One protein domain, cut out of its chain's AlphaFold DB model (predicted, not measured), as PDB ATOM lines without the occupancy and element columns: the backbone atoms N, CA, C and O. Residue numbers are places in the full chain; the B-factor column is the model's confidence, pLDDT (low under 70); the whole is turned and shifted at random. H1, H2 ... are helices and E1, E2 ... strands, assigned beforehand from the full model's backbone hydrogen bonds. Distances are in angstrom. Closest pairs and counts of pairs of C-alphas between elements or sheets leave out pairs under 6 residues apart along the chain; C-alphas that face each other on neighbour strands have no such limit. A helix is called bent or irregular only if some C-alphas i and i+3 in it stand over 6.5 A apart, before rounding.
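Overview. This is residues 57 to 110 and 120 to 228 of the 232 residues of an uncharacterized protein of Rhodospirillaceae bacterium KN72 (UniProt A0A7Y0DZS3). Two L-shaped pairs of helices, H1 with H2 and the bent H3 with its arms H3b and H3a, hold helix H5 in the angle between them; H1, H3b and H4 run nearly side by side in a triangle. The short helices H6 to H9 and the long link before H8 lie on the side away from H1, and the hairpin E1 and E2 extends from the H1 and H2 corner, residues 81 to 86 sticking out. The printed part has 163 residues, mostly helix, in the order H1, E1, E2, H2 to H9; the sheet E1 - E2 is antiparallel. It is compact, with a radius of gyration of the C-alphas of 16.2 A and spans of 55 by 39 by 24 A.

Along the chain. H1, residues 57 to 75, begins at C-alpha 57 (120.250, 158.588, 198.899) and is 26.8 A long. E1 is residues 77 to 82, 15.9 A, and E2 residues 85 to 90, 15.8 A. H2, residues 91 to 107, is 25.6 A long. H3, residues 122 to 157, was assigned as one helix by its hydrogen bonds but is bent: C-alphas 136 and 139 are 8.0 A apart. Its arms are H3a, residues 122 to 136, 22.0 A, and H3b, residues 139 to 157, 27.4 A. H4 is residues 163 to 172, 14.3 A; H5 residues 176 to 187, 17.0 A; H6 residues 189 to 192; H7 residues 195 to 201; H8 residues 216 to 221; and H9 residues 224 to 227, ending at C-alpha 227 (102.215, 182.779, 194.250).

Arrangement. H3 is the hub, touching five helices, and its arms stand at a steep tilt of 63 degrees. H3b touches H1, opposite ways at a shallow tilt of 15 degrees, closest at the C-alphas of Leu 65 and Ile 151, 6.7 A. H3b and H4 form a helical hairpin, closest at C-alphas 155 and 163, 5.7 A. H3a touches H2 at C-alphas 129 and 106, 5.5 A. H5 touches H2, closest at C-alphas 177 and 95, 5.8 A. H7 touches H5, closest at C-alphas 196 and 186, 4.9 A, and H9, closest at C-alphas 200 and 226, 4.0 A. H5 and H6 only just touch, with 3 pairs of C-alphas within 8 A, only at the corner. H3a and H8 are near each other, with 5 pairs within 10 A. In the hairpin E1 and E2, N 78 and O 89 are 2.9 A apart, within hydrogen-bond range. Every O i to N i+4 pair is within range in H1, H3a, H4 and H7, but 10 of 13 in H2, 13 of 15 in H3b, 7 of 8 in H5 and 0 of 2 in H8, where 3 of 3 O i to N i+3 pairs are; H6 and H9 are too short.

Size, cuts and confidence. The two C-alphas farthest apart, Ser 84 and Glu 160, are 57.5 A apart. Residues 111 to 119 are not printed; C-alphas 110 and 120 are 12.7 A apart across the cut. The link from H7 to H8 is long. Residues 80 to 87, 109 to 110 and 120 have pLDDT under 70.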
ATOM      1  N   LEU A  57     119.753 157.918 197.696       95.31
ATOM      2  CA  LEU A  57     120.250 158.588 198.899       95.31
ATOM      3  C   LEU A  57     119.535 159.923 199.110       95.31
ATOM      4  O   LEU A  57     119.061 160.190 200.216       95.31
ATOM      5  N   PHE A  58     119.397 160.718 198.044       97.12
ATOM      6  CA  PHE A  58     118.663 161.974 198.104       97.12
ATOM      7  C   PHE A  58     117.219 161.764 198.573       97.12
ATOM      8  O   PHE A  58     116.804 162.397 199.546       97.12
ATOM      9  N   GLU A  59     116.478 160.875 197.904       97.38
ATOM     10  CA  GLU A  59     115.069 160.592 198.190       97.38
ATOM     11  C   GLU A  59     114.884 160.081 199.615       97.38
ATOM     12  O   GLU A  59     114.024 160.579 200.341       97.38
ATOM     13  N   ASN A  60     115.739 159.157 200.056       97.81
ATOM     14  CA  ASN A  60     115.716 158.646 201.418       97.81
ATOM     15  C   ASN A  60     115.873 159.784 202.429       97.81
ATOM     16  O   ASN A  60     115.022 159.946 203.300       97.81
ATOM     17  N   THR A  61     116.906 160.621 202.306       97.69
ATOM     18  CA  THR A  61     117.097 161.758 203.217       97.69
ATOM     19  C   THR A  61     115.938 162.754 203.138       97.69
ATOM     20  O   THR A  61     115.460 163.211 204.173       97.69
ATOM     21  N   PHE A  62     115.435 163.056 201.941       98.25
ATOM     22  CA  PHE A  62     114.307 163.965 201.744       98.25
ATOM     23  C   PHE A  62     113.036 163.481 202.459       98.25
ATOM     24  O   PHE A  62     112.444 164.229 203.241       98.25
ATOM     25  N   PHE A  63     112.641 162.221 202.259       97.94
ATOM     26  CA  PHE A  63     111.457 161.660 202.909       97.94
ATOM     27  C   PHE A  63     111.642 161.505 204.420       97.94
ATOM     28  O   PHE A  63     110.685 161.696 205.171       97.94
ATOM     29  N   GLN A  64     112.868 161.247 204.888       98.25
ATOM     30  CA  GLN A  64     113.178 161.279 206.318       98.25
ATOM     31  C   GLN A  64     112.972 162.670 206.920       98.25
ATOM     32  O   GLN A  64     112.344 162.793 207.969       98.25
ATOM     33  N   LEU A  65     113.415 163.726 206.234       97.94
ATOM     34  CA  LEU A  65     113.199 165.096 206.695       97.94
ATOM     35  C   LEU A  65     111.710 165.481 206.715       97.94
ATOM     36  O   LEU A  65     111.271 166.135 207.659       97.94
ATOM     37  N   ILE A  66     110.922 165.051 205.720       97.62
ATOM     38  CA  ILE A  66     109.458 165.239 205.722       97.62
ATOM     39  C   ILE A  66     108.813 164.504 206.896       97.62
ATOM     40  O   ILE A  66     107.922 165.045 207.551       97.62
ATOM     41  N   ARG A  67     109.254 163.278 207.187       97.88
ATOM     42  CA  ARG A  67     108.753 162.525 208.339       97.88
ATOM     43  C   ARG A  67     109.034 163.273 209.640       97.88
ATOM     44  O   ARG A  67     108.102 163.500 210.400       97.88
ATOM     45  N   THR A  68     110.263 163.746 209.841       97.19
ATOM     46  CA  THR A  68     110.617 164.562 211.011       97.19
ATOM     47  C   THR A  68     109.815 165.864 211.075       97.19
ATOM     48  O   THR A  68     109.424 166.288 212.157       97.19
ATOM     49  N   LEU A  69     109.515 166.497 209.936       96.50
ATOM     50  CA  LEU A  69     108.642 167.673 209.904       96.50
ATOM     51  C   LEU A  69     107.243 167.342 210.421       96.50
ATOM     52  O   LEU A  69     106.726 168.054 211.279       96.50
ATOM     53  N   ASN A  70     106.657 166.247 209.939       94.81
ATOM     54  CA  ASN A  70     105.357 165.782 210.407       94.81
ATOM     55  C   ASN A  70     105.386 165.396 211.892       94.81
ATOM     56  O   ASN A  70     104.436 165.705 212.597       94.81
ATOM     57  N   GLU A  71     106.468 164.789 212.384       95.06
ATOM     58  CA  GLU A  71     106.651 164.481 213.810       95.06
ATOM     59  C   GLU A  71     106.693 165.752 214.667       95.06
ATOM     60  O   GLU A  71     105.982 165.820 215.667       95.06
ATOM     61  N   ILE A  72     107.452 166.780 214.253       93.25
ATOM     62  CA  ILE A  72     107.479 168.082 214.942       93.25
ATOM     63  C   ILE A  72     106.073 168.670 214.987       93.25
ATOM     64  O   ILE A  72     105.614 169.054 216.058       93.25
ATOM     65  N   VAL A  73     105.378 168.694 213.846       94.31
ATOM     66  CA  VAL A  73     104.003 169.197 213.761       94.31
ATOM     67  C   VAL A  73     103.084 168.409 214.687       94.31
ATOM     68  O   VAL A  73     102.347 169.019 215.447       94.31
ATOM     69  N   SER A  74     103.142 167.077 214.673       92.69
ATOM     70  CA  SER A  74     102.330 166.207 215.529       92.69
ATOM     71  C   SER A  74     102.645 166.345 217.018       92.69
ATOM     72  O   SER A  74     101.749 166.130 217.830       92.69
ATOM     73  N   SER A  75     103.879 166.701 217.379       90.69
ATOM     74  CA  SER A  75     104.280 166.937 218.770       90.69
ATOM     75  C   SER A  75     103.851 168.295 219.323       90.69
ATOM     76  O   SER A  75     103.974 168.501 220.525       90.69
ATOM     77  N   LEU A  76     103.353 169.207 218.478       90.38
ATOM     78  CA  LEU A  76     102.861 170.503 218.934       90.38
ATOM     79  C   LEU A  76     101.660 170.320 219.856       90.38
ATOM     80  O   LEU A  76     100.663 169.704 219.468       90.38
ATOM     81  N   ASP A  77     101.718 170.933 221.031       86.94
ATOM     82  CA  ASP A  77     100.606 171.001 221.962       86.94
ATOM     83  C   ASP A  77     100.419 172.424 222.497       86.94
ATOM     84  O   ASP A  77     101.349 173.119 222.892       86.94
ATOM     85  N   LEU A  78      99.172 172.889 222.496       83.00
ATOM     86  CA  LEU A  78      98.802 174.164 223.098       83.00
ATOM     87  C   LEU A  78      97.724 173.914 224.139       83.00
ATOM     88  O   LEU A  78      96.595 173.526 223.825       83.00
ATOM     89  N   GLN A  79      98.079 174.162 225.395       76.00
ATOM     90  CA  GLN A  79      97.185 173.984 226.529       76.00
ATOM     91  C   GLN A  79      96.608 175.336 226.936       76.00
ATOM     92  O   GLN A  79      97.318 176.215 227.424       76.00
ATOM     93  N   LYS A  80      95.293 175.508 226.770       66.75
ATOM     94  CA  LYS A  80      94.580 176.662 227.322       66.75
ATOM     95  C   LYS A  80      93.811 176.225 228.560       66.75
ATOM     96  O   LYS A  80      92.790 175.547 228.450       66.75
ATOM     97  N   SER A  81      94.304 176.616 229.735       55.34
ATOM     98  CA  SER A  81      93.592 176.413 230.997       55.34
ATOM     99  C   SER A  81      92.619 177.566 231.224       55.34
ATOM    100  O   SER A  81      93.023 178.720 231.372       55.34
ATOM    101  N   THR A  82      91.327 177.256 231.223       56.31
ATOM    102  CA  THR A  82      90.268 178.164 231.684       56.31
ATOM    103  C   THR A  82      89.680 177.558 232.954       56.31
ATOM    104  O   THR A  82      89.610 176.333 233.040       56.31
ATOM    105  N   SER A  83      89.224 178.374 233.914       60.66
ATOM    106  CA  SER A  83      88.797 177.961 235.270       60.66
ATOM    107  C   SER A  83      87.765 176.819 235.361       60.66
ATOM    108  O   SER A  83      87.497 176.337 236.456       60.66
ATOM    109  N   SER A  84      87.190 176.370 234.244       59.16
ATOM    110  CA  SER A  84      86.235 175.260 234.155       59.16
ATOM    111  C   SER A  84      86.502 174.253 233.019       59.16
ATOM    112  O   SER A  84      85.801 173.244 232.942       59.16
ATOM    113  N   ARG A  85      87.486 174.480 232.127       57.53
ATOM    114  CA  ARG A  85      87.793 173.569 231.004       57.53
ATOM    115  C   ARG A  85      89.195 173.804 230.437       57.53
ATOM    116  O   ARG A  85      89.534 174.931 230.065       57.53
ATOM    117  N   THR A  86      89.965 172.727 230.297       63.28
ATOM    118  CA  THR A  86      91.210 172.716 229.518       63.28
ATOM    119  C   THR A  86      90.877 172.344 228.081       63.28
ATOM    120  O   THR A  86      90.377 171.248 227.825       63.28
ATOM    121  N   THR A  87      91.128 173.246 227.136       65.50
ATOM    122  CA  THR A  87      91.123 172.893 225.711       65.50
ATOM    123  C   THR A  87      92.567 172.657 225.302       65.50
ATOM    124  O   THR A  87      93.390 173.567 225.397       65.50
ATOM    125  N   ILE A  88      92.864 171.423 224.896       73.19
ATOM    126  CA  ILE A  88      94.161 171.040 224.342       73.19
ATOM    127  C   ILE A  88      93.989 171.035 222.827       73.19
ATOM    128  O   ILE A  88      93.155 170.296 222.305       73.19
ATOM    129  N   SER A  89      94.726 171.897 222.138       80.75
ATOM    130  CA  SER A  89      94.911 171.785 220.694       80.75
ATOM    131  C   SER A  89      96.201 171.015 220.459       80.75
ATOM    132  O   SER A  89      97.181 171.245 221.170       80.75
ATOM    133  N   THR A  90      96.184 170.068 219.526       87.19
ATOM    134  CA  THR A  90      97.336 169.218 219.225       87.19
ATOM    135  C   THR A  90      97.602 169.183 217.730       87.19
ATOM    136  O   THR A  90      96.703 169.351 216.901       87.19
ATOM    137  N   GLY A  91      98.856 168.941 217.366       90.19
ATOM    138  CA  GLY A  91      99.218 168.717 215.980       90.19
ATOM    139  C   GLY A  91      99.024 169.954 215.099       90.19
ATOM    140  O   GLY A  91      99.386 171.079 215.448       90.19
ATOM    141  N   ARG A  92      98.400 169.737 213.934       90.81
ATOM    142  CA  ARG A  92      98.118 170.796 212.952       90.81
ATOM    143  C   ARG A  92      97.103 171.830 213.442       90.81
ATOM    144  O   ARG A  92      97.174 172.978 213.007       90.81
ATOM    145  N   ASP A  93      96.222 171.478 214.376       91.12
ATOM    146  CA  ASP A  93      95.210 172.409 214.890       91.12
ATOM    147  C   ASP A  93      95.848 173.587 215.648       91.12
ATOM    148  O   ASP A  93      95.296 174.692 215.666       91.12
ATOM    149  N   CYS A  94      97.061 173.398 216.185       92.25
ATOM    150  CA  CYS A  94      97.832 174.455 216.834       92.25
ATOM    151  C   CYS A  94      98.101 175.637 215.891       92.25
ATOM    152  O   CYS A  94      98.098 176.789 216.331       92.25
ATOM    153  N   PHE A  95      98.249 175.394 214.582       94.88
ATOM    154  CA  PHE A  95      98.470 176.461 213.601       94.88
ATOM    155  C   PHE A  95      97.268 177.394 213.450       94.88
ATOM    156  O   PHE A  95      97.461 178.574 213.169       94.88
ATOM    157  N   ILE A  96      96.046 176.937 213.735       94.12
ATOM    158  CA  ILE A  96      94.861 177.807 213.775       94.12
ATOM    159  C   ILE A  96      94.987 178.813 214.928       94.12
ATOM    160  O   ILE A  96      94.661 179.994 214.786       94.12
ATOM    161  N   ILE A  97      95.475 178.354 216.083       92.31
ATOM    162  CA  ILE A  97      95.674 179.199 217.267       92.31
ATOM    163  C   ILE A  97      96.827 180.174 217.031       92.31
ATOM    164  O   ILE A  97      96.673 181.369 217.291       92.31
ATOM    165  N   PHE A  98      97.949 179.692 216.491       94.44
ATOM    166  CA  PHE A  98      99.072 180.544 216.106       94.44
ATOM    167  C   PHE A  98      98.647 181.607 215.093       94.44
ATOM    168  O   PHE A  98      98.996 182.771 215.264       94.44
ATOM    169  N   TYR A  99      97.839 181.243 214.096       95.56
ATOM    170  CA  TYR A  99      97.340 182.173 213.088       95.56
ATOM    171  C   TYR A  99      96.507 183.288 213.721       95.56
ATOM    172  O   TYR A  99      96.787 184.459 213.495       95.56
ATOM    173  N   ARG A 100      95.544 182.949 214.589       93.50
ATOM    174  CA  ARG A 100      94.727 183.947 215.305       93.50
ATOM    175  C   ARG A 100      95.566 184.836 216.220       93.50
ATOM    176  O   ARG A 100      95.309 186.027 216.348       93.50
ATOM    177  N   SER A 101      96.564 184.257 216.881       92.62
ATOM    178  CA  SER A 101      97.493 184.996 217.739       92.62
ATOM    179  C   SER A 101      98.325 185.997 216.928       92.62
ATOM    180  O   SER A 101      98.462 187.156 217.320       92.62
ATOM    181  N   LEU A 102      98.804 185.578 215.755       94.50
ATOM    182  CA  LEU A 102      99.516 186.427 214.807       94.50
ATOM    183  C   LEU A 102      98.611 187.522 214.221       94.50
ATOM    184  O   LEU A 102      99.037 188.672 214.133       94.50
ATOM    185  N   GLU A 103      97.374 187.183 213.856       93.69
ATOM    186  CA  GLU A 103      96.370 188.127 213.360       93.69
ATOM    187  C   GLU A 103      96.126 189.242 214.373       93.69
ATOM    188  O   GLU A 103      96.252 190.418 214.039       93.69
ATOM    189  N   ASN A 104      95.872 188.870 215.630       91.50
ATOM    190  CA  ASN A 104      95.681 189.825 216.715       91.50
ATOM    191  C   ASN A 104      96.911 190.722 216.894       91.50
ATOM    192  O   ASN A 104      96.757 191.934 217.004       91.50
ATOM    193  N   ALA A 105      98.121 190.154 216.865       90.50
ATOM    194  CA  ALA A 105      99.354 190.928 216.988       90.50
ATOM    195  C   ALA A 105      99.539 191.918 215.826       90.50
ATOM    196  O   ALA A 105      99.964 193.050 216.045       90.50
ATOM    197  N   ILE A 106      99.216 191.521 214.590       87.81
ATOM    198  CA  ILE A 106      99.389 192.364 213.398       87.81
ATOM    199  C   ILE A 106      98.267 193.393 213.244       87.81
ATOM    200  O   ILE A 106      98.540 194.487 212.756       87.81
ATOM    201  N   GLN A 107      97.042 193.101 213.675       84.81
ATOM    202  CA  GLN A 107      95.893 194.006 213.557       84.81
ATOM    203  C   GLN A 107      95.655 194.875 214.801       84.81
ATOM    204  O   GLN A 107      94.773 195.736 214.776       84.81
ATOM    205  N   GLU A 108      96.434 194.703 215.877       78.94
ATOM    206  CA  GLU A 108      96.290 195.492 217.103       78.94
ATOM    207  C   GLU A 108      96.337 196.996 216.784       78.94
ATOM    208  O   GLU A 108      97.321 197.522 216.254       78.94
ATOM    209  N   LYS A 109      95.242 197.718 217.043       67.19
ATOM    210  CA  LYS A 109      95.220 199.168 216.834       67.19
ATOM    211  C   LYS A 109      96.145 199.792 217.869       67.19
ATOM    212  O   LYS A 109      95.954 199.574 219.064       67.19
ATOM    213  N   ASP A 110      97.140 200.553 217.414       60.31
ATOM    214  CA  ASP A 110      98.085 201.214 218.311       60.31
ATOM    215  C   ASP A 110      97.321 202.099 219.301       60.31
ATOM    216  O   ASP A 110      96.829 203.173 218.966       60.31
ATOM    217  N   PRO A 120     106.394 204.910 210.028       58.19
ATOM    218  CA  PRO A 120     107.158 203.699 209.781       58.19
ATOM    219  C   PRO A 120     106.583 203.027 208.537       58.19
ATOM    220  O   PRO A 120     105.365 203.032 208.319       58.19
ATOM    221  N   LYS A 121     107.459 202.499 207.675       81.12
ATOM    222  CA  LYS A 121     106.997 201.763 206.492       81.12
ATOM    223  C   LYS A 121     106.127 200.615 206.998       81.12
ATOM    224  O   LYS A 121     106.495 199.958 207.963       81.12
ATOM    225  N   ILE A 122     105.001 200.340 206.341       85.31
ATOM    226  CA  ILE A 122     104.075 199.250 206.706       85.31
ATOM    227  C   ILE A 122     104.803 197.921 207.011       85.31
ATOM    228  O   ILE A 122     104.460 197.212 207.952       85.31
ATOM    229  N   LEU A 123     105.887 197.641 206.281       86.38
ATOM    230  CA  LEU A 123     106.768 196.494 206.479       86.38
ATOM    231  C   LEU A 123     107.451 196.446 207.861       86.38
ATOM    232  O   LEU A 123     107.604 195.365 208.423       86.38
ATOM    233  N   GLU A 124     107.882 197.589 208.396       88.25
ATOM    234  CA  GLU A 124     108.517 197.691 209.718       88.25
ATOM    235  C   GLU A 124     107.495 197.410 210.823       88.25
ATOM    236  O   GLU A 124     107.764 196.615 211.716       88.25
ATOM    237  N   ILE A 125     106.278 197.951 210.693       88.25
ATOM    238  CA  ILE A 125     105.177 197.698 211.635       88.25
ATOM    239  C   ILE A 125     104.842 196.201 211.689       88.25
ATOM    240  O   ILE A 125     104.714 195.625 212.770       88.25
ATOM    241  N   ILE A 126     104.721 195.556 210.521       90.38
ATOM    242  CA  ILE A 126     104.471 194.111 210.430       90.38
ATOM    243  C   ILE A 126     105.619 193.330 211.070       90.38
ATOM    244  O   ILE A 126     105.365 192.383 211.810       90.38
ATOM    245  N   ASN A 127     106.868 193.721 210.805       92.12
ATOM    246  CA  ASN A 127     108.038 193.057 211.369       92.12
ATOM    247  C   ASN A 127     108.050 193.132 212.901       92.12
ATOM    248  O   ASN A 127     108.186 192.100 213.551       92.12
ATOM    249  N   ASP A 128     107.841 194.314 213.478       90.62
ATOM    250  CA  ASP A 128     107.857 194.508 214.930       90.62
ATOM    251  C   ASP A 128     106.771 193.674 215.622       90.62
ATOM    252  O   ASP A 128     107.031 192.975 216.608       90.62
ATOM    253  N   ARG A 129     105.558 193.672 215.057       91.19
ATOM    254  CA  ARG A 129     104.423 192.876 215.550       91.19
ATOM    255  C   ARG A 129     104.671 191.375 215.397       91.19
ATOM    256  O   ARG A 129     104.416 190.608 216.327       91.19
ATOM    257  N   TYR A 130     105.245 190.956 214.268       93.00
ATOM    258  CA  TYR A 130     105.648 189.570 214.046       93.00
ATOM    259  C   TYR A 130     106.700 189.116 215.061       93.00
ATOM    260  O   TYR A 130     106.594 188.016 215.592       93.00
ATOM    261  N   VAL A 131     107.700 189.946 215.371       91.19
ATOM    262  CA  VAL A 131     108.748 189.612 216.349       91.19
ATOM    263  C   VAL A 131     108.154 189.394 217.743       91.19
ATOM    264  O   VAL A 131     108.577 188.469 218.440       91.19
ATOM    265  N   ILE A 132     107.161 190.191 218.148       90.44
ATOM    266  CA  ILE A 132     106.438 190.000 219.416       90.44
ATOM    267  C   ILE A 132     105.703 188.655 219.414       90.44
ATOM    268  O   ILE A 132     105.886 187.856 220.333       90.44
ATOM    269  N   PHE A 133     104.931 188.373 218.361       93.50
ATOM    270  CA  PHE A 133     104.267 187.081 218.187       93.50
ATOM    271  C   PHE A 133     105.268 185.917 218.237       93.50
ATOM    272  O   PHE A 133     105.061 184.947 218.968       93.50
ATOM    273  N   TYR A 134     106.368 186.025 217.493       92.25
ATOM    274  CA  TYR A 134     107.368 184.976 217.373       92.25
ATOM    275  C   TYR A 134     108.039 184.701 218.713       92.25
ATOM    276  O   TYR A 134     108.189 183.544 219.075       92.25
ATOM    277  N   LYS A 135     108.381 185.729 219.502       90.12
ATOM    278  CA  LYS A 135     108.962 185.542 220.844       90.12
ATOM    279  C   LYS A 135     108.084 184.684 221.757       90.12
ATOM    280  O   LYS A 135     108.629 183.860 222.484       90.12
ATOM    281  N   ASN A 136     106.762 184.828 221.671       87.56
ATOM    282  CA  ASN A 136     105.817 184.073 222.498       87.56
ATOM    283  C   ASN A 136     105.633 182.613 222.051       87.56
ATOM    284  O   ASN A 136     105.217 181.793 222.861       87.56
ATOM    285  N   HIS A 137     105.953 182.279 220.796       87.00
ATOM    286  CA  HIS A 137     105.723 180.944 220.219       87.00
ATOM    287  C   HIS A 137     106.994 180.325 219.595       87.00
ATOM    288  O   HIS A 137     106.919 179.353 218.849       87.00
ATOM    289  N   ASN A 138     108.183 180.886 219.860       86.50
ATOM    290  CA  ASN A 138     109.453 180.477 219.236       86.50
ATOM    291  C   ASN A 138     109.864 179.053 219.626       86.50
ATOM    292  O   ASN A 138     110.520 178.381 218.832       86.50
ATOM    293  N   GLN A 139     109.500 178.598 220.830       84.19
ATOM    294  CA  GLN A 139     109.787 177.228 221.258       84.19
ATOM    295  C   GLN A 139     109.213 176.225 220.254       84.19
ATOM    296  O   GLN A 139     109.952 175.375 219.782       84.19
ATOM    297  N   ASP A 140     107.980 176.428 219.807       85.38
ATOM    298  CA  ASP A 140     107.311 175.543 218.856       85.38
ATOM    299  C   ASP A 140     107.648 175.890 217.399       85.38
ATOM    300  O   ASP A 140     108.222 175.103 216.638       85.38
ATOM    301  N   LEU A 141     107.356 177.131 217.005       90.88
ATOM    302  CA  LEU A 141     107.456 177.574 215.614       90.88
ATOM    303  C   LEU A 141     108.902 177.695 215.131       90.88
ATOM    304  O   LEU A 141     109.177 177.574 213.936       90.88
ATOM    305  N   GLY A 142     109.852 177.907 216.041       91.06
ATOM    306  CA  GLY A 142     111.255 178.044 215.684       91.06
ATOM    307  C   GLY A 142     111.843 176.757 215.115       91.06
ATOM    308  O   GLY A 142     112.588 176.813 214.133       91.06
ATOM    309  N   HIS A 143     111.524 175.595 215.695       90.50
ATOM    310  CA  HIS A 143     111.978 174.311 215.149       90.50
ATOM    311  C   HIS A 143     111.328 174.026 213.798       90.50
ATOM    312  O   HIS A 143     112.036 173.669 212.854       90.50
ATOM    313  N   TYR A 144     110.025 174.284 213.695       95.00
ATOM    314  CA  TYR A 144     109.259 174.126 212.466       95.00
ATOM    315  C   TYR A 144     109.836 174.953 211.302       95.00
ATOM    316  O   TYR A 144     110.220 174.382 210.280       95.00
ATOM    317  N   PHE A 145     110.010 176.274 211.459       94.81
ATOM    318  CA  PHE A 145     110.529 177.119 210.373       94.81
ATOM    319  C   PHE A 145     111.965 176.768 209.988       94.81
ATOM    320  O   PHE A 145     112.307 176.765 208.805       94.81
ATOM    321  N   ARG A 146     112.822 176.450 210.971       94.00
ATOM    322  CA  ARG A 146     114.205 176.036 210.694       94.00
ATOM    323  C   ARG A 146     114.246 174.750 209.886       94.00
ATOM    324  O   ARG A 146     115.065 174.656 208.975       94.00
ATOM    325  N   LEU A 147     113.407 173.770 210.221       95.69
ATOM    326  CA  LEU A 147     113.345 172.532 209.462       95.69
ATOM    327  C   LEU A 147     112.780 172.788 208.065       95.69
ATOM    328  O   LEU A 147     113.417 172.384 207.102       95.69
ATOM    329  N   MET A 148     111.687 173.542 207.941       96.69
ATOM    330  CA  MET A 148     111.112 173.901 206.642       96.69
ATOM    331  C   MET A 148     112.159 174.537 205.714       96.69
ATOM    332  O   MET A 148     112.400 174.045 204.612       96.69
ATOM    333  N   TYR A 149     112.869 175.561 206.200       96.88
ATOM    334  CA  TYR A 149     113.979 176.182 205.477       96.88
ATOM    335  C   TYR A 149     115.065 175.169 205.091       96.88
ATOM    336  O   TYR A 149     115.533 175.172 203.956       96.88
ATOM    337  N   ARG A 150     115.464 174.282 206.015       97.25
ATOM    338  CA  ARG A 150     116.495 173.265 205.759       97.25
ATOM    339  C   ARG A 150     116.088 172.273 204.676       97.25
ATOM    340  O   ARG A 150     116.956 171.885 203.906       97.25
ATOM    341  N   ILE A 151     114.817 171.879 204.590       98.06
ATOM    342  CA  ILE A 151     114.360 170.950 203.545       98.06
ATOM    343  C   ILE A 151     114.407 171.633 202.177       98.06
ATOM    344  O   ILE A 151     114.950 171.061 201.233       98.06
ATOM    345  N   PHE A 152     113.927 172.876 202.071       97.81
ATOM    346  CA  PHE A 152     114.048 173.638 200.825       97.81
ATOM    347  C   PHE A 152     115.509 173.879 200.439       97.81
ATOM    348  O   PHE A 152     115.862 173.708 199.278       97.81
ATOM    349  N   LEU A 153     116.371 174.210 201.402       97.31
ATOM    350  CA  LEU A 153     117.805 174.368 201.161       97.31
ATOM    351  C   LEU A 153     118.461 173.050 200.717       97.31
ATOM    352  O   LEU A 153     119.327 173.057 199.848       97.31
ATOM    353  N   TYR A 154     118.045 171.919 201.289       97.88
ATOM    354  CA  TYR A 154     118.523 170.593 200.901       97.88
ATOM    355  C   TYR A 154     118.148 170.256 199.453       97.88
ATOM    356  O   TYR A 154     119.009 169.830 198.684       97.88
ATOM    357  N   ILE A 155     116.900 170.523 199.050       97.75
ATOM    358  CA  ILE A 155     116.476 170.428 197.645       97.75
ATOM    359  C   ILE A 155     117.322 171.366 196.770       97.75
ATOM    360  O   ILE A 155     117.797 170.966 195.708       97.75
ATOM    361  N   ASP A 156     117.535 172.606 197.218       96.81
ATOM    362  CA  ASP A 156     118.226 173.625 196.429       96.81
ATOM    363  C   ASP A 156     119.693 173.295 196.160       96.81
ATOM    364  O   ASP A 156     120.178 173.523 195.051       96.81
ATOM    365  N   ASN A 157     120.371 172.713 197.145       96.25
ATOM    366  CA  ASN A 157     121.786 172.362 197.065       96.25
ATOM    367  C   ASN A 157     122.044 170.999 196.412       96.25
ATOM    368  O   ASN A 157     123.188 170.694 196.096       96.25
ATOM    369  N   SER A 158     121.015 170.172 196.222       94.94
ATOM    370  CA  SER A 158     121.185 168.845 195.627       94.94
ATOM    371  C   SER A 158     121.346 168.944 194.110       94.94
ATOM    372  O   SER A 158     120.552 169.593 193.427       94.94
ATOM    373  N   GLU A 159     122.380 168.317 193.563       89.56
ATOM    374  CA  GLU A 159     122.633 168.259 192.119       89.56
ATOM    375  C   GLU A 159     121.891 167.076 191.480       89.56
ATOM    376  O   GLU A 159     121.490 166.144 192.172       89.56
ATOM    377  N   GLU A 160     121.685 167.121 190.161       85.94
ATOM    378  CA  GLU A 160     121.170 165.978 189.376       85.94
ATOM    379  C   GLU A 160     119.751 165.488 189.765       85.94
ATOM    380  O   GLU A 160     119.336 164.392 189.392       85.94
ATOM    381  N   ILE A 161     118.958 166.311 190.464       92.19
ATOM    382  CA  ILE A 161     117.567 166.002 190.839       92.19
ATOM    383  C   ILE A 161     116.543 166.939 190.190       92.19
ATOM    384  O   ILE A 161     116.819 168.096 189.866       92.19
ATOM    385  N   ASN A 162     115.294 166.477 190.099       94.38
ATOM    386  CA  ASN A 162     114.165 167.336 189.749       94.38
ATOM    387  C   ASN A 162     113.718 168.170 190.967       94.38
ATOM    388  O   ASN A 162     112.769 167.820 191.669       94.38
ATOM    389  N   LYS A 163     114.414 169.283 191.227       95.75
ATOM    390  CA  LYS A 163     114.177 170.158 192.392       95.75
ATOM    391  C   LYS A 163     112.726 170.619 192.512       95.75
ATOM    392  O   LYS A 163     112.141 170.549 193.590       95.75
ATOM    393  N   LEU A 164     112.133 171.052 191.397       94.38
ATOM    394  CA  LEU A 164     110.759 171.548 191.373       94.38
ATOM    395  C   LEU A 164     109.753 170.451 191.747       94.38
ATOM    396  O   LEU A 164     108.791 170.728 192.458       94.38
ATOM    397  N   PHE A 165     109.980 169.209 191.314       95.88
ATOM    398  CA  PHE A 165     109.146 168.070 191.697       95.88
ATOM    399  C   PHE A 165     109.148 167.842 193.215       95.88
ATOM    400  O   PHE A 165     108.081 167.824 193.826       95.88
ATOM    401  N   TYR A 166     110.320 167.754 193.852       97.44
ATOM    402  CA  TYR A 166     110.397 167.542 195.306       97.44
ATOM    403  C   TYR A 166     109.902 168.752 196.107       97.44
ATOM    404  O   TYR A 166     109.233 168.582 197.125       97.44
ATOM    405  N   ALA A 167     110.144 169.973 195.624       96.69
ATOM    406  CA  ALA A 167     109.582 171.180 196.221       96.69
ATOM    407  C   ALA A 167     108.044 171.183 196.178       96.69
ATOM    408  O   ALA A 167     107.406 171.533 197.170       96.69
ATOM    409  N   LYS A 168     107.433 170.734 195.070       95.69
ATOM    410  CA  LYS A 168     105.973 170.561 194.959       95.69
ATOM    411  C   LYS A 168     105.445 169.486 195.913       95.69
ATOM    412  O   LYS A 168     104.405 169.708 196.531       95.69
ATOM    413  N   ILE A 169     106.165 168.372 196.085       96.94
ATOM    414  CA  ILE A 169     105.819 167.360 197.097       96.94
ATOM    415  C   ILE A 169     105.812 167.995 198.485       96.94
ATOM    416  O   ILE A 169     104.799 167.912 199.170       96.94
ATOM    417  N   LEU A 170     106.892 168.670 198.887       96.88
ATOM    418  CA  LEU A 170     106.966 169.313 200.200       96.88
ATOM    419  C   LEU A 170     105.839 170.333 200.391       96.88
ATOM    420  O   LEU A 170     105.142 170.281 201.397       96.88
ATOM    421  N   ARG A 171     105.614 171.204 199.400       94.06
ATOM    422  CA  ARG A 171     104.541 172.207 199.409       94.06
ATOM    423  C   ARG A 171     103.161 171.590 199.642       94.06
ATOM    424  O   ARG A 171     102.376 172.157 200.388       94.06
ATOM    425  N   SER A 172     102.884 170.421 199.061       93.88
ATOM    426  CA  SER A 172     101.605 169.713 199.244       93.88
ATOM    427  C   SER A 172     101.353 169.210 200.674       93.88
ATOM    428  O   SER A 172     100.223 168.870 201.005       93.88
ATOM    429  N   GLN A 173     102.389 169.139 201.517       94.00
ATOM    430  CA  GLN A 173     102.280 168.678 202.908       94.00
ATOM    431  C   GLN A 173     101.961 169.809 203.899       94.00
ATOM    432  O   GLN A 173     101.705 169.534 205.076       94.00
ATOM    433  N   ILE A 174     102.012 171.061 203.437       95.38
ATOM    434  CA  ILE A 174     101.866 172.268 204.252       95.38
ATOM    435  C   ILE A 174     100.402 172.703 204.219       95.38
ATOM    436  O   ILE A 174      99.841 172.901 203.144       95.38
ATOM    437  N   SER A 175      99.776 172.855 205.387       95.12
ATOM    438  CA  SER A 175      98.390 173.329 205.479       95.12
ATOM    439  C   SER A 175      98.251 174.832 205.205       95.12
ATOM    440  O   SER A 175      99.209 175.598 205.298       95.12
ATOM    441  N   ASP A 176      97.026 175.283 204.935       96.44
ATOM    442  CA  ASP A 176      96.740 176.691 204.635       96.44
ATOM    443  C   ASP A 176      97.166 177.645 205.767       96.44
ATOM    444  O   ASP A 176      97.752 178.700 205.515       96.44
ATOM    445  N   TYR A 177      96.932 177.263 207.028       96.62
ATOM    446  CA  TYR A 177      97.348 178.058 208.191       96.62
ATOM    447  C   TYR A 177      98.870 178.072 208.371       96.62
ATOM    448  O   TYR A 177      99.437 179.104 208.739       96.62
ATOM    449  N   GLU A 178      99.545 176.959 208.077       96.69
ATOM    450  CA  GLU A 178     101.008 176.906 208.037       96.69
ATOM    451  C   GLU A 178     101.565 177.849 206.962       96.69
ATOM    452  O   GLU A 178     102.465 178.639 207.257       96.69
ATOM    453  N   LEU A 179     101.002 177.826 205.745       96.69
ATOM    454  CA  LEU A 179     101.383 178.730 204.654       96.69
ATOM    455  C   LEU A 179     101.177 180.197 205.044       96.69
ATOM    456  O   LEU A 179     102.062 181.019 204.804       96.69
ATOM    457  N   ALA A 180     100.055 180.530 205.683       96.88
ATOM    458  CA  ALA A 180      99.768 181.892 206.124       96.88
ATOM    459  C   ALA A 180     100.767 182.382 207.182       96.88
ATOM    460  O   ALA A 180     101.262 183.503 207.115       96.88
ATOM    461  N   ILE A 181     101.143 181.541 208.144       96.00
ATOM    462  CA  ILE A 181     102.151 181.910 209.145       96.00
ATOM    463  C   ILE A 181     103.548 182.018 208.506       96.00
ATOM    464  O   ILE A 181     104.309 182.940 208.820       96.00
ATOM    465  N   LEU A 182     103.882 181.108 207.588       96.56
ATOM    466  CA  LEU A 182     105.121 181.136 206.806       96.56
ATOM    467  C   LEU A 182     105.236 182.396 205.948       96.56
ATOM    468  O   LEU A 182     106.325 182.960 205.837       96.56
ATOM    469  N   PHE A 183     104.122 182.879 205.402       96.94
ATOM    470  CA  PHE A 183     104.052 184.131 204.659       96.94
ATOM    471  C   PHE A 183     104.583 185.308 205.479       96.94
ATOM    472  O   PHE A 183     105.455 186.043 205.017       96.94
ATOM    473  N   TYR A 184     104.147 185.460 206.729       95.81
ATOM    474  CA  TYR A 184     104.654 186.532 207.591       95.81
ATOM    475  C   TYR A 184     106.060 186.245 208.135       95.81
ATOM    476  O   TYR A 184     106.844 187.179 208.319       95.81
ATOM    477  N   ASN A 185     106.433 184.971 208.314       95.69
ATOM    478  CA  ASN A 185     107.812 184.594 208.639       95.69
ATOM    479  C   ASN A 185     108.802 185.010 207.540       95.69
ATOM    480  O   ASN A 185     109.855 185.557 207.852       95.69
ATOM    481  N   GLY A 186     108.471 184.789 206.267       94.56
ATOM    482  CA  GLY A 186     109.344 185.149 205.151       94.56
ATOM    483  C   GLY A 186     109.464 186.662 204.927       94.56
ATOM    484  O   GLY A 186     110.487 187.121 204.429       94.56
ATOM    485  N   ILE A 187     108.470 187.456 205.345       92.50
ATOM    486  CA  ILE A 187     108.527 188.928 205.289       92.50
ATOM    487  C   ILE A 187     109.371 189.499 206.436       92.50
ATOM    488  O   ILE A 187     110.042 190.529 206.267       92.50
ATOM    489  N   SER A 188     109.331 188.862 207.608       91.31
ATOM    490  CA  SER A 188     110.064 189.320 208.789       91.31
ATOM    491  C   SER A 188     111.573 189.151 208.634       91.31
ATOM    492  O   SER A 188     112.060 188.406 207.784       91.31
ATOM    493  N   GLU A 189     112.345 189.833 209.475       88.31
ATOM    494  CA  GLU A 189     113.810 189.742 209.493       88.31
ATOM    495  C   GLU A 189     114.328 188.303 209.644       88.31
ATOM    496  O   GLU A 189     115.390 187.969 209.112       88.31
ATOM    497  N   ASN A 190     113.560 187.428 210.302       83.19
ATOM    498  CA  ASN A 190     113.906 186.021 210.488       83.19
ATOM    499  C   ASN A 190     113.956 185.242 209.163       83.19
ATOM    500  O   ASN A 190     114.795 184.348 209.018       83.19
ATOM    501  N   GLY A 191     113.070 185.555 208.212       85.50
ATOM    502  CA  GLY A 191     112.941 184.833 206.944       85.50
ATOM    503  C   GLY A 191     113.396 185.613 205.708       85.50
ATOM    504  O   GLY A 191     113.847 184.989 204.745       85.50
ATOM    505  N   ARG A 192     113.366 186.952 205.740       88.19
ATOM    506  CA  ARG A 192     113.559 187.832 204.570       88.19
ATOM    507  C   ARG A 192     114.863 187.603 203.818       88.19
ATOM    508  O   ARG A 192     114.871 187.625 202.594       88.19
ATOM    509  N   ASN A 193     115.957 187.367 204.536       88.94
ATOM    510  CA  ASN A 193     117.277 187.218 203.917       88.94
ATOM    511  C   ASN A 193     117.626 185.768 203.558       88.94
ATOM    512  O   ASN A 193     118.600 185.540 202.850       88.94
ATOM    513  N   LYS A 194     116.886 184.782 204.082       90.50
ATOM    514  CA  LYS A 194     117.241 183.358 203.958       90.50
ATOM    515  C   LYS A 194     116.158 182.550 203.276       90.50
ATOM    516  O   LYS A 194     116.404 181.942 202.244       90.50
ATOM    517  N   PHE A 195     114.963 182.522 203.859       94.44
ATOM    518  CA  PHE A 195     113.910 181.644 203.379       94.44
ATOM    519  C   PHE A 195     113.112 182.272 202.235       94.44
ATOM    520  O   PHE A 195     112.766 181.570 201.291       94.44
ATOM    521  N   LYS A 196     112.907 183.595 202.249       95.38
ATOM    522  CA  LYS A 196     112.185 184.308 201.186       95.38
ATOM    523  C   LYS A 196     112.698 184.012 199.757       95.38
ATOM    524  O   LYS A 196     111.859 183.698 198.918       95.38
ATOM    525  N   PRO A 197     114.014 183.998 199.468       95.94
ATOM    526  CA  PRO A 197     114.504 183.613 198.142       95.94
ATOM    527  C   PRO A 197     114.066 182.208 197.702       95.94
ATOM    528  O   PRO A 197     113.744 181.992 196.539       95.94
ATOM    529  N   LEU A 198     114.024 181.244 198.629       96.56
ATOM    530  CA  LEU A 198     113.562 179.881 198.340       96.56
ATOM    531  C   LEU A 198     112.036 179.832 198.179       96.56
ATOM    532  O   LEU A 198     111.540 179.124 197.308       96.56
ATOM    533  N   ILE A 199     111.299 180.602 198.984       95.94
ATOM    534  CA  ILE A 199     109.842 180.767 198.870       95.94
ATOM    535  C   ILE A 199     109.469 181.245 197.463       95.94
ATOM    536  O   ILE A 199     108.593 180.656 196.830       95.94
ATOM    537  N   GLU A 200     110.156 182.279 196.973       96.00
ATOM    538  CA  GLU A 200     109.956 182.841 195.633       96.00
ATOM    539  C   GLU A 200     110.381 181.843 194.550       96.00
ATOM    540  O   GLU A 200     109.593 181.538 193.659       96.00
ATOM    541  N   LYS A 201     111.575 181.247 194.669       95.50
ATOM    542  CA  LYS A 201     112.115 180.275 193.702       95.50
ATOM    543  C   LYS A 201     111.219 179.052 193.490       95.50
ATOM    544  O   LYS A 201     111.171 178.516 192.385       95.50
ATOM    545  N   TYR A 202     110.553 178.586 194.545       95.81
ATOM    546  CA  TYR A 202     109.743 177.366 194.526       95.81
ATOM    547  C   TYR A 202     108.232 177.620 194.544       95.81
ATOM    548  O   TYR A 202     107.467 176.667 194.712       95.81
ATOM    549  N   SER A 203     107.799 178.874 194.362       95.94
ATOM    550  CA  SER A 203     106.384 179.268 194.339       95.94
ATOM    551  C   SER A 203     105.594 178.701 195.524       95.94
ATOM    552  O   SER A 203     104.546 178.070 195.356       95.94
ATOM    553  N   LEU A 204     106.126 178.860 196.742       95.75
ATOM    554  CA  LEU A 204     105.576 178.203 197.934       95.75
ATOM    555  C   LEU A 204     104.105 178.569 198.195       95.75
ATOM    556  O   LEU A 204     103.350 177.740 198.700       95.75
ATOM    557  N   PHE A 205     103.690 179.780 197.826       95.75
ATOM    558  CA  PHE A 205     102.359 180.325 198.098       95.75
ATOM    559  C   PHE A 205     101.371 180.174 196.941       95.75
ATOM    560  O   PHE A 205     100.316 180.799 196.968       95.75
ATOM    561  N   ASP A 206     101.666 179.332 195.951       92.94
ATOM    562  CA  ASP A 206     100.770 179.073 194.811       92.94
ATOM    563  C   ASP A 206      99.378 178.548 195.233       92.94
ATOM    564  O   ASP A 206      98.386 178.849 194.584       92.94
ATOM    565  N   ASN A 207      99.270 177.892 196.398       89.31
ATOM    566  CA  ASN A 207      97.985 177.465 196.976       89.31
ATOM    567  C   ASN A 207      97.576 178.245 198.241       89.31
ATOM    568  O   ASN A 207      96.693 177.793 198.960       89.31
ATOM    569  N   LEU A 208      98.209 179.380 198.559       94.62
ATOM    570  CA  LEU A 208      97.858 180.156 199.755       94.62
ATOM    571  C   LEU A 208      96.488 180.838 199.560       94.62
ATOM    572  O   LEU A 208      96.367 181.693 198.675       94.62
ATOM    573  N   PRO A 209      95.469 180.547 200.394       94.19
ATOM    574  CA  PRO A 209      94.185 181.228 200.288       94.19
ATOM    575  C   PRO A 209      94.330 182.722 200.589       94.19
ATOM    576  O   PRO A 209      94.815 183.110 201.652       94.19
ATOM    577  N   GLU A 210      93.854 183.584 199.685       92.38
ATOM    578  CA  GLU A 210      93.937 185.040 199.887       92.38
ATOM    579  C   GLU A 210      93.178 185.517 201.133       92.38
ATOM    580  O   GLU A 210      93.514 186.558 201.689       92.38
ATOM    581  N   SER A 211      92.174 184.758 201.585       94.38
ATOM    582  CA  SER A 211      91.421 185.028 202.815       94.38
ATOM    583  C   SER A 211      92.256 184.897 204.090       94.38
ATOM    584  O   SER A 211      91.848 185.425 205.120       94.38
ATOM    585  N   LEU A 212      93.402 184.209 204.032       95.31
ATOM    586  CA  LEU A 212      94.327 184.062 205.159       95.31
ATOM    587  C   LEU A 212      95.454 185.106 205.150       95.31
ATOM    588  O   LEU A 212      96.344 185.078 205.998       95.31
ATOM    589  N   ILE A 213      95.441 186.038 204.196       95.00
ATOM    590  CA  ILE A 213      96.346 187.185 204.192       95.00
ATOM    591  C   ILE A 213      95.607 188.348 204.861       95.00
ATOM    592  O   ILE A 213      94.589 188.806 204.351       95.00
ATOM    593  N   PHE A 214      96.130 188.854 205.983       92.88
ATOM    594  CA  PHE A 214      95.461 189.890 206.789       92.88
ATOM    595  C   PHE A 214      95.144 191.169 206.003       92.88
ATOM    596  O   PHE A 214      94.148 191.826 206.281       92.88
ATOM    597  N   ASP A 215      95.989 191.519 205.031       90.81
ATOM    598  CA  ASP A 215      95.753 192.609 204.086       90.81
ATOM    599  C   ASP A 215      96.335 192.220 202.721       90.81
ATOM    600  O   ASP A 215      97.502 191.830 202.613       90.81
ATOM    601  N   LYS A 216      95.535 192.339 201.656       88.81
ATOM    602  CA  LYS A 216      95.944 191.979 200.288       88.81
ATOM    603  C   LYS A 216      97.185 192.737 199.817       88.81
ATOM    604  O   LYS A 216      97.971 192.189 199.045       88.81
ATOM    605  N   SER A 217      97.389 193.965 200.296       90.00
ATOM    606  CA  SER A 217      98.575 194.763 199.985       90.00
ATOM    607  C   SER A 217      99.865 194.107 200.474       90.00
ATOM    608  O   SER A 217     100.921 194.373 199.909       90.00
ATOM    609  N   HIS A 218      99.821 193.200 201.455       92.44
ATOM    610  CA  HIS A 218     101.018 192.502 201.923       92.44
ATOM    611  C   HIS A 218     101.634 191.586 200.859       92.44
ATOM    612  O   HIS A 218     102.826 191.292 200.935       92.44
ATOM    613  N   LYS A 219     100.872 191.168 199.835       93.00
ATOM    614  CA  LYS A 219     101.418 190.388 198.711       93.00
ATOM    615  C   LYS A 219     102.543 191.130 197.984       93.00
ATOM    616  O   LYS A 219     103.455 190.478 197.498       93.00
ATOM    617  N   GLN A 220     102.536 192.469 198.003       92.50
ATOM    618  CA  GLN A 220     103.576 193.306 197.387       92.50
ATOM    619  C   GLN A 220     104.982 193.076 197.973       92.50
ATOM    620  O   GLN A 220     105.972 193.529 197.405       92.50
ATOM    621  N   PHE A 221     105.084 192.429 199.140       93.38
ATOM    622  CA  PHE A 221     106.368 192.116 199.762       93.38
ATOM    623  C   PHE A 221     107.028 190.861 199.197       93.38
ATOM    624  O   PHE A 221     108.140 190.563 199.624       93.38
ATOM    625  N   TYR A 222     106.390 190.150 198.272       94.62
ATOM    626  CA  TYR A 222     106.958 189.025 197.537       94.62
ATOM    627  C   TYR A 222     106.908 189.292 196.037       94.62
ATOM    628  O   TYR A 222     106.046 190.033 195.566       94.62
ATOM    629  N   ASP A 223     107.815 188.663 195.297       94.62
ATOM    630  CA  ASP A 223     107.673 188.529 193.847       94.62
ATOM    631  C   ASP A 223     106.376 187.761 193.506       94.62
ATOM    632  O   ASP A 223     105.961 186.858 194.239       94.62
ATOM    633  N   GLU A 224     105.744 188.092 192.378       92.50
ATOM    634  CA  GLU A 224     104.557 187.397 191.870       92.50
ATOM    635  C   GLU A 224     104.809 185.892 191.699       92.50
ATOM    636  O   GLU A 224     103.914 185.087 191.962       92.50
ATOM    637  N   ILE A 225     106.046 185.501 191.362       93.75
ATOM    638  CA  ILE A 225     106.450 184.095 191.198       93.75
ATOM    639  C   ILE A 225     106.220 183.281 192.485       93.75
ATOM    640  O   ILE A 225     105.925 182.085 192.406       93.75
ATOM    641  N   ALA A 226     106.267 183.903 193.673       94.25
ATOM    642  CA  ALA A 226     105.993 183.218 194.941       94.25
ATOM    643  C   ALA A 226     104.581 182.613 195.008       94.25
ATOM    644  O   ALA A 226     104.380 181.621 195.708       94.25
ATOM    645  N   PHE A 227     103.622 183.189 194.279       93.69
ATOM    646  CA  PHE A 227     102.215 182.779 194.250       93.69
ATOM    647  C   PHE A 227     101.861 181.942 193.016       93.69
ATOM    648  O   PHE A 227     100.683 181.798 192.699       93.69
ATOM    649  N   GLY A 228     102.874 181.407 192.331       86.31
ATOM    650  CA  GLY A 228     102.698 180.639 191.107       86.31
ATOM    651  C   GLY A 228     102.567 181.533 189.880       86.31
ATOM    652  O   GLY A 228     101.904 182.571 189.883       86.31
TER     653      GLY A 228